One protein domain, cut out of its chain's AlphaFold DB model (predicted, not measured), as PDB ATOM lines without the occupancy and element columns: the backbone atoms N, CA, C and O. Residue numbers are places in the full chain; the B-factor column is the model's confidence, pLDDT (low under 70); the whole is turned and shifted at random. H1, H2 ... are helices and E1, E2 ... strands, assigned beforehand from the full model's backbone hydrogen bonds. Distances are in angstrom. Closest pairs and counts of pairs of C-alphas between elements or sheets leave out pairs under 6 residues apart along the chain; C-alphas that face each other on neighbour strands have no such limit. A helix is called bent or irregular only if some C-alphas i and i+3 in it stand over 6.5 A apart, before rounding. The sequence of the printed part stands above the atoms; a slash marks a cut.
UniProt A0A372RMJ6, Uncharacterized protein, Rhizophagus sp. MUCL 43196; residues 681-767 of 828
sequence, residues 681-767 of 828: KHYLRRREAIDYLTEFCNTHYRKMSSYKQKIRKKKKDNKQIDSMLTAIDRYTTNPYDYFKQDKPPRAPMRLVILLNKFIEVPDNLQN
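Overview. This is residues 681 to 767 of the 828 residues of an uncharacterized protein of Rhizophagus sp. MUCL 43196 (UniProt A0A372RMJ6). A small hairpin of two strands, E1 and E2, makes one end of a long, thin rod, and the long helix H1 runs from beside E1 along most of the rod's length. At the rod's other end residues 714 to 717 make a turn and H2 folds back beside the last part of H1, then the short H3 sits crosswise on the middle of H1, and residues 743 to 748 lead back to the hairpin. The printed part has 87 residues, with three named helices and then two named strands in the order H1, H2, H3, E1, E2; the sheet, E1 - E2, is antiparallel and the class is mostly helix. The whole is extended, with a radius of gyration of the C-alphas of 19.8 A and spans of 67 by 24 by 14 A.

Along the chain. Strand E1 is residues 749 to 754, 16.0 A from first to last C-alpha, and E2 is residues 757 to 762, 16.3 A, with its last C-alpha at (138.908, 157.232, 176.158). H1 is residues 681 to 713, 50.1 A long, from C-alpha 681 at (143.060, 147.865, 179.121) to C-alpha 713 at (114.755, 137.357, 139.088). It is irregular: C-alphas 681 and 684 are 7.5 A apart. H2 is residues 718 to 733, 22.6 A long, and H3 is residues 735 to 742.

Arrangement. E1 and E2 form a hairpin, antiparallel at 152 degrees between their directions. N 750 and O 761 are 2.8 A apart and N 759 and O 752 are 2.9 A apart, both within hydrogen-bond range. The closest C-alphas of H1 and E1, those of Lys 681 and Arg 750, are 5.0 A apart. H1 and E2 are only just apart, at 8.2 A. Farther along H1, its residues 696 to 700 alone touch H3, about perpendicular at 74 degrees; the closest C-alphas, of Phe 696 and Phe 739, are 6.5 A apart. H1 and H2 form a helical hairpin, opposite ways at a shallow tilt of 10 degrees. They touch through residues 707 to 711 of H1 and 721 to 728 of H2 alone, and the closest C-alphas, of Ile 711 and Ile 721, are 6.4 A apart. H2 and H3 are close but not clearly touching, with the C-alphas of Tyr 731 and Tyr 738 closest at 7.6 A. H2 is apart from both strands. Every O i to N i+4 pair is within hydrogen-bond range in H2 and H3, and 28 of 29 are in H1.

Size, cuts and confidence. The C-alphas farthest apart, of Lys 716 and Leu 755, are 67.4 A apart. The printed part has no cut, and none of its links is long. Its mean pLDDT is 78.2; residues 715 to 716, 748, 755 to 757 and 763 to 767 are under 70.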
ATOM      1  N   LYS A 681     142.736 146.704 179.968       72.00
ATOM      2  CA  LYS A 681     143.060 147.865 179.121       72.00
ATOM      3  C   LYS A 681     142.649 147.677 177.653       72.00
ATOM      4  O   LYS A 681     142.183 148.621 177.028       72.00
ATOM      5  N   HIS A 682     142.801 146.470 177.103       73.69
ATOM      6  CA  HIS A 682     142.558 146.177 175.687       73.69
ATOM      7  C   HIS A 682     141.210 145.486 175.415       73.69
ATOM      8  O   HIS A 682     140.878 145.248 174.254       73.69
ATOM      9  N   TYR A 683     140.427 145.170 176.453       80.31
ATOM     10  CA  TYR A 683     139.170 144.422 176.339       80.31
ATOM     11  C   TYR A 683     138.149 145.100 175.423       80.31
ATOM     12  O   TYR A 683     137.672 144.476 174.476       80.31
ATOM     13  N   LEU A 684     137.862 146.385 175.663       77.44
ATOM     14  CA  LEU A 684     136.905 147.148 174.857       77.44
ATOM     15  C   LEU A 684     137.392 147.272 173.410       77.44
ATOM     16  O   LEU A 684     136.649 146.906 172.506       77.44
ATOM     17  N   ARG A 685     138.666 147.639 173.191       75.12
ATOM     18  CA  ARG A 685     139.264 147.685 171.844       75.12
ATOM     19  C   ARG A 685     139.136 146.351 171.087       75.12
ATOM     20  O   ARG A 685     138.818 146.366 169.900       75.12
ATOM     21  N   ARG A 686     139.372 145.199 171.739       74.25
ATOM     22  CA  ARG A 686     139.195 143.873 171.109       74.25
ATOM     23  C   ARG A 686     137.720 143.577 170.821       74.25
ATOM     24  O   ARG A 686     137.418 143.143 169.713       74.25
ATOM     25  N   ARG A 687     136.818 143.841 171.775       80.25
ATOM     26  CA  ARG A 687     135.363 143.651 171.629       80.25
ATOM     27  C   ARG A 687     134.813 144.478 170.464       80.25
ATOM     28  O   ARG A 687     134.282 143.910 169.520       80.25
ATOM     29  N   GLU A 688     135.045 145.789 170.470       80.62
ATOM     30  CA  GLU A 688     134.563 146.711 169.433       80.62
ATOM     31  C   GLU A 688     135.135 146.374 168.043       80.62
ATOM     32  O   GLU A 688     134.410 146.446 167.052       80.62
ATOM     33  N   ALA A 689     136.393 145.922 167.945       79.00
ATOM     34  CA  ALA A 689     136.968 145.453 166.680       79.00
ATOM     35  C   ALA A 689     136.322 144.148 166.168       79.00
ATOM     36  O   ALA A 689     136.108 144.000 164.962       79.00
ATOM     37  N   ILE A 690     135.995 143.210 167.065       79.31
ATOM     38  CA  ILE A 690     135.286 141.963 166.735       79.31
ATOM     39  C   ILE A 690     133.845 142.262 166.303       79.31
ATOM     40  O   ILE A 690     133.391 141.716 165.294       79.31
ATOM     41  N   ASP A 691     133.146 143.147 167.011       81.56
ATOM     42  CA  ASP A 691     131.768 143.540 166.706       81.56
ATOM     43  C   ASP A 691     131.688 144.279 165.360       81.56
ATOM     44  O   ASP A 691     130.872 143.924 164.508       81.56
ATOM     45  N   TYR A 692     132.596 145.229 165.108       84.31
ATOM     46  CA  TYR A 692     132.690 145.960 163.838       84.31
ATOM     47  C   TYR A 692     133.004 145.028 162.653       84.31
ATOM     48  O   TYR A 692     132.369 145.121 161.599       84.31
ATOM     49  N   LEU A 693     133.921 144.068 162.828       84.19
ATOM     50  CA  LEU A 693     134.216 143.052 161.811       84.19
ATOM     51  C   LEU A 693     133.034 142.091 161.588       84.19
ATOM     52  O   LEU A 693     132.757 141.690 160.456       84.19
ATOM     53  N   THR A 694     132.303 141.745 162.647       87.44
ATOM     54  CA  THR A 694     131.101 140.905 162.570       87.44
ATOM     55  C   THR A 694     129.971 141.635 161.838       87.44
ATOM     56  O   THR A 694     129.302 141.046 160.985       87.44
ATOM     57  N   GLU A 695     129.784 142.932 162.090       87.62
ATOM     58  CA  GLU A 695     128.821 143.753 161.357       87.62
ATOM     59  C   GLU A 695     129.218 143.945 159.885       87.62
ATOM     60  O   GLU A 695     128.350 143.840 159.010       87.62
ATOM     61  N   PHE A 696     130.509 144.127 159.586       88.50
ATOM     62  CA  PHE A 696     131.029 144.124 158.216       88.50
ATOM     63  C   PHE A 696     130.669 142.822 157.486       88.50
ATOM     64  O   PHE A 696     130.054 142.863 156.418       88.50
ATOM     65  N   CYS A 697     130.980 141.663 158.077       88.00
ATOM     66  CA  CYS A 697     130.683 140.349 157.501       88.00
ATOM     67  C   CYS A 697     129.179 140.151 157.252       88.00
ATOM     68  O   CYS A 697     128.775 139.735 156.161       88.00
ATOM     69  N   ASN A 698     128.333 140.521 158.218       88.50
ATOM     70  CA  ASN A 698     126.877 140.447 158.087       88.50
ATOM     71  C   ASN A 698     126.334 141.401 157.008       88.50
ATOM     72  O   ASN A 698     125.455 141.027 156.225       88.50
ATOM     73  N   THR A 699     126.876 142.616 156.913       89.50
ATOM     74  CA  THR A 699     126.494 143.612 155.900       89.50
ATOM     75  C   THR A 699     126.927 143.174 154.501       89.50
ATOM     76  O   THR A 699     126.125 143.223 153.565       89.50
ATOM     77  N   HIS A 700     128.147 142.649 154.358       88.75
ATOM     78  CA  HIS A 700     128.645 142.064 153.115       88.75
ATOM     79  C   HIS A 700     127.783 140.873 152.670       88.75
ATOM     80  O   HIS A 700     127.353 140.820 151.516       88.75
ATOM     81  N   TYR A 701     127.442 139.959 153.588       88.50
ATOM     82  CA  TYR A 701     126.553 138.828 153.307       88.50
ATOM     83  C   TYR A 701     125.162 139.285 152.838       88.50
ATOM     84  O   TYR A 701     124.650 138.771 151.840       88.50
ATOM     85  N   ARG A 702     124.568 140.297 153.489       88.00
ATOM     86  CA  ARG A 702     123.281 140.895 153.082       88.00
ATOM     87  C   ARG A 702     123.360 141.528 151.685       88.00
ATOM     88  O   ARG A 702     122.526 141.197 150.836       88.00
ATOM     89  N   LYS A 703     124.379 142.356 151.401       87.06
ATOM     90  CA  LYS A 703     124.607 142.954 150.066       87.06
ATOM     91  C   LYS A 703     124.783 141.854 148.997       87.06
ATOM     92  O   LYS A 703     124.074 141.857 147.990       87.06
ATOM     93  N   MET A 704     125.607 140.833 149.257       87.44
ATOM     94  CA  MET A 704     125.803 139.669 148.371       87.44
ATOM     95  C   MET A 704     124.542 138.823 148.147       87.44
ATOM     96  O   MET A 704     124.317 138.324 147.042       87.44
ATOM     97  N   SER A 705     123.709 138.640 149.173       87.75
ATOM     98  CA  SER A 705     122.444 137.906 149.057       87.75
ATOM     99  C   SER A 705     121.436 138.667 148.186       87.75
ATOM    100  O   SER A 705     120.829 138.077 147.288       87.75
ATOM    101  N   SER A 706     121.346 139.995 148.353       87.94
ATOM    102  CA  SER A 706     120.518 140.871 147.511       87.94
ATOM    103  C   SER A 706     120.904 140.770 146.030       87.94
ATOM    104  O   SER A 706     120.039 140.534 145.183       87.94
ATOM    105  N   TYR A 707     122.200 140.840 145.705       86.38
ATOM    106  CA  TYR A 707     122.691 140.642 144.334       86.38
ATOM    107  C   TYR A 707     122.297 139.268 143.762       86.38
ATOM    108  O   TYR A 707     121.727 139.187 142.670       86.38
ATOM    109  N   LYS A 708     122.501 138.184 144.524       83.44
ATOM    110  CA  LYS A 708     122.111 136.819 144.119       83.44
ATOM    111  C   LYS A 708     120.598 136.683 143.898       83.44
ATOM    112  O   LYS A 708     120.181 135.948 143.002       83.44
ATOM    113  N   GLN A 709     119.767 137.385 144.670       85.06
ATOM    114  CA  GLN A 709     118.313 137.395 144.488       85.06
ATOM    115  C   GLN A 709     117.887 138.205 143.250       85.06
ATOM    116  O   GLN A 709     117.030 137.746 142.496       85.06
ATOM    117  N   LYS A 710     118.513 139.365 142.997       82.81
ATOM    118  CA  LYS A 710     118.261 140.203 141.810       82.81
ATOM    119  C   LYS A 710     118.603 139.459 140.510       82.81
ATOM    120  O   LYS A 710     117.745 139.361 139.633       82.81
ATOM    121  N   ILE A 711     119.777 138.822 140.438       81.19
ATOM    122  CA  ILE A 711     120.193 137.988 139.291       81.19
ATOM    123  C   ILE A 711     119.221 136.817 139.063       81.19
ATOM    124  O   ILE A 711     118.849 136.530 137.927       81.19
ATOM    125  N   ARG A 712     118.742 136.157 140.130       77.88
ATOM    126  CA  ARG A 712     117.746 135.073 140.007       77.88
ATOM    127  C   ARG A 712     116.418 135.536 139.399       77.88
ATOM    128  O   ARG A 712     115.794 134.733 138.710       77.88
ATOM    129  N   LYS A 713     115.994 136.783 139.646       77.81
ATOM    130  CA  LYS A 713     114.755 137.357 139.088       77.81
ATOM    131  C   LYS A 713     114.903 137.768 137.615       77.81
ATOM    132  O   LYS A 713     113.989 137.519 136.840       77.81
ATOM    133  N   LYS A 714     116.040 138.345 137.202       70.75
ATOM    134  CA  LYS A 714     116.233 138.942 135.858       70.75
ATOM    135  C   LYS A 714     116.815 138.001 134.788       70.75
ATOM    136  O   LYS A 714     117.518 138.431 133.883       70.75
ATOM    137  N   LYS A 715     116.495 136.707 134.861       61.44
ATOM    138  CA  LYS A 715     117.085 135.618 134.050       61.44
ATOM    139  C   LYS A 715     116.929 135.690 132.513       61.44
ATOM    140  O   LYS A 715     117.423 134.782 131.852       61.44
ATOM    141  N   LYS A 716     116.231 136.689 131.961       60.00
ATOM    142  CA  LYS A 716     116.034 136.879 130.510       60.00
ATOM    143  C   LYS A 716     116.853 138.042 129.920       60.00
ATOM    144  O   LYS A 716     117.091 138.052 128.718       60.00
ATOM    145  N   ASP A 717     117.332 138.977 130.745       72.88
ATOM    146  CA  ASP A 717     117.811 140.284 130.276       72.88
ATOM    147  C   ASP A 717     119.344 140.377 130.346       72.88
ATOM    148  O   ASP A 717     119.901 140.968 131.274       72.88
ATOM    149  N   ASN A 718     120.050 139.806 129.363       72.00
ATOM    150  CA  ASN A 718     121.518 139.686 129.389       72.00
ATOM    151  C   ASN A 718     122.253 141.014 129.682       72.00
ATOM    152  O   ASN A 718     123.122 141.037 130.549       72.00
ATOM    153  N   LYS A 719     121.853 142.136 129.057       79.38
ATOM    154  CA  LYS A 719     122.445 143.471 129.313       79.38
ATOM    155  C   LYS A 719     122.296 143.931 130.774       79.38
ATOM    156  O   LYS A 719     123.175 144.598 131.312       79.38
ATOM    157  N   GLN A 720     121.190 143.577 131.433       75.25
ATOM    158  CA  GLN A 720     120.945 143.947 132.831       75.25
ATOM    159  C   GLN A 720     121.661 143.005 133.810       75.25
ATOM    160  O   GLN A 720     122.040 143.436 134.897       75.25
ATOM    161  N   ILE A 721     121.865 141.738 133.431       78.56
ATOM    162  CA  ILE A 721     122.709 140.800 134.183       78.56
ATOM    163  C   ILE A 721     124.162 141.286 134.168       78.56
ATOM    164  O   ILE A 721     124.774 141.357 135.229       78.56
ATOM    165  N   ASP A 722     124.681 141.671 133.002       81.62
ATOM    166  CA  ASP A 722     126.058 142.144 132.831       81.62
ATOM    167  C   ASP A 722     126.346 143.398 133.678       81.62
ATOM    168  O   ASP A 722     127.229 143.390 134.532       81.62
ATOM    169  N   SER A 723     125.475 144.412 133.594       83.81
ATOM    170  CA  SER A 723     125.521 145.603 134.459       83.81
ATOM    171  C   SER A 723     125.506 145.269 135.965       83.81
ATOM    172  O   SER A 723     126.187 145.922 136.764       83.81
ATOM    173  N   MET A 724     124.773 144.224 136.378       80.19
ATOM    174  CA  MET A 724     124.786 143.742 137.766       80.19
ATOM    175  C   MET A 724     126.079 143.011 138.140       80.19
ATOM    176  O   MET A 724     126.497 143.126 139.291       80.19
ATOM    177  N   LEU A 725     126.732 142.306 137.211       82.69
ATOM    178  CA  LEU A 725     128.062 141.730 137.430       82.69
ATOM    179  C   LEU A 725     129.100 142.849 137.600       82.69
ATOM    180  O   LEU A 725     129.770 142.888 138.627       82.69
ATOM    181  N   THR A 726     129.111 143.867 136.732       86.06
ATOM    182  CA  THR A 726     129.986 145.049 136.886       86.06
ATOM    183  C   THR A 726     129.730 145.826 138.190       86.06
ATOM    184  O   THR A 726     130.616 146.507 138.710       86.06
ATOM    185  N   ALA A 727     128.512 145.784 138.740       82.88
ATOM    186  CA  ALA A 727     128.197 146.362 140.052       82.88
ATOM    187  C   ALA A 727     128.693 145.494 141.227       82.88
ATOM    188  O   ALA A 727     129.152 146.036 142.235       82.88
ATOM    189  N   ILE A 728     128.639 144.164 141.091       88.12
ATOM    190  CA  ILE A 728     129.231 143.218 142.047       88.12
ATOM    191  C   ILE A 728     130.749 143.387 142.071       88.12
ATOM    192  O   ILE A 728     131.298 143.606 143.147       88.12
ATOM    193  N   ASP A 729     131.405 143.364 140.910       84.69
ATOM    194  CA  ASP A 729     132.866 143.393 140.794       84.69
ATOM    195  C   ASP A 729     133.455 144.658 141.433       84.69
ATOM    196  O   ASP A 729     134.337 144.566 142.294       84.69
ATOM    197  N   ARG A 730     132.879 145.833 141.124       84.88
ATOM    198  CA  ARG A 730     133.219 147.115 141.773       84.88
ATOM    199  C   ARG A 730     133.085 147.057 143.297       84.88
ATOM    200  O   ARG A 730     134.011 147.452 143.998       84.88
ATOM    201  N   TYR A 731     131.983 146.517 143.823       87.06
ATOM    202  CA  TYR A 731     131.808 146.374 145.272       87.06
ATOM    203  C   TYR A 731     132.792 145.360 145.889       87.06
ATOM    204  O   TYR A 731     133.298 145.585 146.985       87.06
ATOM    205  N   THR A 732     133.111 144.264 145.193       85.44
ATOM    206  CA  THR A 732     134.077 143.257 145.672       85.44
ATOM    207  C   THR A 732     135.541 143.670 145.535       85.44
ATOM    208  O   THR A 732     136.382 143.074 146.202       85.44
ATOM    209  N   THR A 733     135.854 144.702 144.745       85.88
ATOM    210  CA  THR A 733     137.215 145.256 144.644       85.88
ATOM    211  C   THR A 733     137.669 145.865 145.971       85.88
ATOM    212  O   THR A 733     138.821 145.694 146.358       85.88
ATOM    213  N   ASN A 734     136.767 146.536 146.700       85.44
ATOM    214  CA  ASN A 734     137.048 147.050 148.042       85.44
ATOM    215  C   ASN A 734     135.768 147.133 148.903       85.44
ATOM    216  O   ASN A 734     135.226 148.217 149.125       85.44
ATOM    217  N   PRO A 735     135.248 145.997 149.406       84.06
ATOM    218  CA  PRO A 735     133.990 145.975 150.152       84.06
ATOM    219  C   PRO A 735     134.091 146.650 151.527       84.06
ATOM    220  O   PRO A 735     133.055 146.996 152.097       84.06
ATOM    221  N   TYR A 736     135.310 146.801 152.061       80.38
ATOM    222  CA  TYR A 736     135.575 147.344 153.393       80.38
ATOM    223  C   TYR A 736     135.489 148.870 153.417       80.38
ATOM    224  O   TYR A 736     134.826 149.404 154.298       80.38
ATOM    225  N   ASP A 737     136.044 149.579 152.428       83.00
ATOM    226  CA  ASP A 737     135.937 151.044 152.401       83.00
ATOM    227  C   ASP A 737     134.495 151.519 152.166       83.00
ATOM    228  O   ASP A 737     134.066 152.479 152.801       83.00
ATOM    229  N   TYR A 738     133.697 150.790 151.375       80.19
ATOM    230  CA  TYR A 738     132.248 151.030 151.299       80.19
ATOM    231  C   TYR A 738     131.551 150.853 152.659       80.19
ATOM    232  O   TYR A 738     130.657 151.620 152.993       80.19
ATOM    233  N   PHE A 739     131.952 149.861 153.463       84.94
ATOM    234  CA  PHE A 739     131.404 149.685 154.813       84.94
ATOM    235  C   PHE A 739     131.896 150.764 155.787       84.94
ATOM    236  O   PHE A 739     131.125 151.224 156.618       84.94
ATOM    237  N   LYS A 740     133.147 151.214 155.657       82.19
ATOM    238  CA  LYS A 740     133.736 152.289 156.465       82.19
ATOM    239  C   LYS A 740     133.100 153.656 156.178       82.19
ATOM    240  O   LYS A 740     133.019 154.480 157.083       82.19
ATOM    241  N   GLN A 741     132.642 153.880 154.943       81.62
ATOM    242  CA  GLN A 741     131.814 155.028 154.557       81.62
ATOM    243  C   GLN A 741     130.391 154.914 155.124       81.62
ATOM    244  O   GLN A 741     129.914 155.869 155.726       81.62
ATOM    245  N   ASP A 742     129.743 153.746 154.995       78.75
ATOM    246  CA  ASP A 742     128.420 153.491 155.597       78.75
ATOM    247  C   ASP A 742     128.449 153.633 157.138       78.75
ATOM    248  O   ASP A 742     127.461 154.048 157.746       78.75
ATOM    249  N   LYS A 743     129.557 153.220 157.776       80.38
ATOM    250  CA  LYS A 743     129.747 153.136 159.231       80.38
ATOM    251  C   LYS A 743     131.213 153.378 159.635       80.38
ATOM    252  O   LYS A 743     132.025 152.447 159.556       80.38
ATOM    253  N   PRO A 744     131.586 154.573 160.127       80.44
ATOM    254  CA  PRO A 744     132.925 154.800 160.664       80.44
ATOM    255  C   PRO A 744     133.153 153.995 161.961       80.44
ATOM    256  O   PRO A 744     132.206 153.771 162.720       80.44
ATOM    257  N   PRO A 745     134.392 153.553 162.249       73.62
ATOM    258  CA  PRO A 745     134.718 152.908 163.518       73.62
ATOM    259  C   PRO A 745     134.617 153.905 164.684       73.62
ATOM    260  O   PRO A 745     134.917 155.090 164.534       73.62
ATOM    261  N   ARG A 746     134.222 153.413 165.862       72.50
ATOM    262  CA  ARG A 746     134.137 154.216 167.090       72.50
ATOM    263  C   ARG A 746     135.537 154.615 167.584       72.50
ATOM    264  O   ARG A 746     136.504 153.883 167.373       72.50
ATOM    265  N   ALA A 747     135.639 155.754 168.270       73.75
ATOM    266  CA  ALA A 747     136.862 156.145 168.972       73.75
ATOM    267  C   ALA A 747     137.205 155.117 170.077       73.75
ATOM    268  O   ALA A 747     136.291 154.672 170.775       73.75
ATOM    269  N   PRO A 748     138.486 154.733 170.248       69.38
ATOM    270  CA  PRO A 748     138.869 153.621 171.110       69.38
ATOM    271  C   PRO A 748     138.642 153.920 172.596       69.38
ATOM    272  O   PRO A 748     139.134 154.913 173.133       69.38
ATOM    273  N   MET A 749     137.952 153.001 173.270       74.56
ATOM    274  CA  MET A 749     137.770 152.997 174.721       74.56
ATOM    275  C   MET A 749     138.668 151.947 175.392       74.56
ATOM    276  O   MET A 749     139.013 150.922 174.798       74.56
ATOM    277  N   ARG A 750     139.001 152.176 176.666       74.25
ATOM    278  CA  ARG A 750     139.629 151.200 177.573       74.25
ATOM    279  C   ARG A 750     138.792 150.990 178.826       74.25
ATOM    280  O   ARG A 750     138.135 151.914 179.302       74.25
ATOM    281  N   LEU A 751     138.840 149.772 179.358       76.81
ATOM    282  CA  LEU A 751     138.205 149.431 180.626       76.81
ATOM    283  C   LEU A 751     139.160 149.756 181.778       76.81
ATOM    284  O   LEU A 751     140.344 149.422 181.713       76.81
ATOM    285  N   VAL A 752     138.635 150.368 182.834       74.81
ATOM    286  CA  VAL A 752     139.300 150.506 184.133       74.81
ATOM    287  C   VAL A 752     138.428 149.814 185.173       74.81
ATOM    288  O   VAL A 752     137.259 150.175 185.337       74.81
ATOM    289  N   ILE A 753     138.983 148.815 185.860       73.69
ATOM    290  CA  ILE A 753     138.322 148.135 186.975       73.69
ATOM    291  C   ILE A 753     138.783 148.787 188.282       73.69
ATOM    292  O   ILE A 753     139.966 148.785 188.613       73.69
ATOM    293  N   LEU A 754     137.838 149.353 189.028       72.06
ATOM    294  CA  LEU A 754     138.008 149.779 190.417       72.06
ATOM    295  C   LEU A 754     137.201 148.853 191.331       72.06
ATOM    296  O   LEU A 754     136.243 148.224 190.881       72.06
ATOM    297  N   LEU A 755     137.535 148.835 192.627       54.84
ATOM    298  CA  LEU A 755     137.072 147.858 193.630       54.84
ATOM    299  C   LEU A 755     135.553 147.576 193.675       54.84
ATOM    300  O   LEU A 755     135.149 146.529 194.163       54.84
ATOM    301  N   ASN A 756     134.713 148.495 193.182       57.78
ATOM    302  CA  ASN A 756     133.264 148.314 193.027       57.78
ATOM    303  C   ASN A 756     132.687 148.922 191.723       57.78
ATOM    304  O   ASN A 756     131.467 149.087 191.598       57.78
ATOM    305  N   LYS A 757     133.514 149.308 190.738       65.50
ATOM    306  CA  LYS A 757     133.052 150.037 189.540       65.50
ATOM    307  C   LYS A 757     133.922 149.777 188.309       65.50
ATOM    308  O   LYS A 757     135.119 150.037 188.324       65.50
ATOM    309  N   PHE A 758     133.273 149.374 187.222       70.88
ATOM    310  CA  PHE A 758     133.825 149.408 185.872       70.88
ATOM    311  C   PHE A 758     133.634 150.813 185.287       70.88
ATOM    312  O   PHE A 758     132.551 151.390 185.406       70.88
ATOM    313  N   ILE A 759     134.678 151.369 184.674       75.19
ATOM    314  CA  ILE A 759     134.639 152.669 183.993       75.19
ATOM    315  C   ILE A 759     135.193 152.487 182.577       75.19
ATOM    316  O   ILE A 759     136.310 151.998 182.407       75.19
ATOM    317  N   GLU A 760     134.419 152.877 181.563       77.06
ATOM    318  CA  GLU A 760     134.911 153.026 180.190       77.06
ATOM    319  C   GLU A 760     135.536 154.429 180.053       77.06
ATOM    320  O   GLU A 760     134.912 155.427 180.415       77.06
ATOM    321  N   VAL A 761     136.787 154.510 179.590       75.94
ATOM    322  CA  VAL A 761     137.565 155.760 179.480       75.94
ATOM    323  C   VAL A 761     138.157 155.862 178.068       75.94
ATOM    324  O   VAL A 761     138.644 154.842 177.574       75.94
ATOM    325  N   PRO A 762     138.195 157.046 177.422       72.69
ATOM    326  CA  PRO A 762     138.908 157.232 176.158       72.69
ATOM    327  C   PRO A 762     140.370 156.768 176.245       72.69
ATOM    328  O   PRO A 762     141.071 157.043 177.227       72.69
ATOM    329  N   ASP A 763     140.833 156.034 175.235       66.62
ATOM    330  CA  ASP A 763     142.164 155.426 175.235       66.62
ATOM    331  C   ASP A 763     143.150 156.188 174.341       66.62
ATOM    332  O   ASP A 763     143.392 155.841 173.186       66.62
ATOM    333  N   ASN A 764     143.753 157.230 174.914       63.22
ATOM    334  CA  ASN A 764     144.717 158.107 174.241       63.22
ATOM    335  C   ASN A 764     146.121 157.473 174.062       63.22
ATOM    336  O   ASN A 764     147.074 158.179 173.731       63.22
ATOM    337  N   LEU A 765     146.296 156.168 174.325       55.72
ATOM    338  CA  LEU A 765     147.602 155.496 174.319       55.72
ATOM    339  C   LEU A 765     147.879 154.738 173.011       55.72
ATOM    340  O   LEU A 765     147.077 153.920 172.551       55.72
ATOM    341  N   GLN A 766     149.079 154.976 172.469       54.62
ATOM    342  CA  GLN A 766     149.571 154.430 171.199       54.62
ATOM    343  C   GLN A 766     149.539 152.888 171.128       54.62
ATOM    344  O   GLN A 766     149.535 152.181 172.136       54.62
ATOM    345  N   ASN A 767     149.497 152.367 169.898       48.31
ATOM    346  CA  ASN A 767     149.193 150.967 169.585       48.31
ATOM    347  C   ASN A 767     150.361 149.987 169.823       48.31
ATOM    348  O   ASN A 767     150.886 149.402 168.878       48.31
TER     349      ASN A 767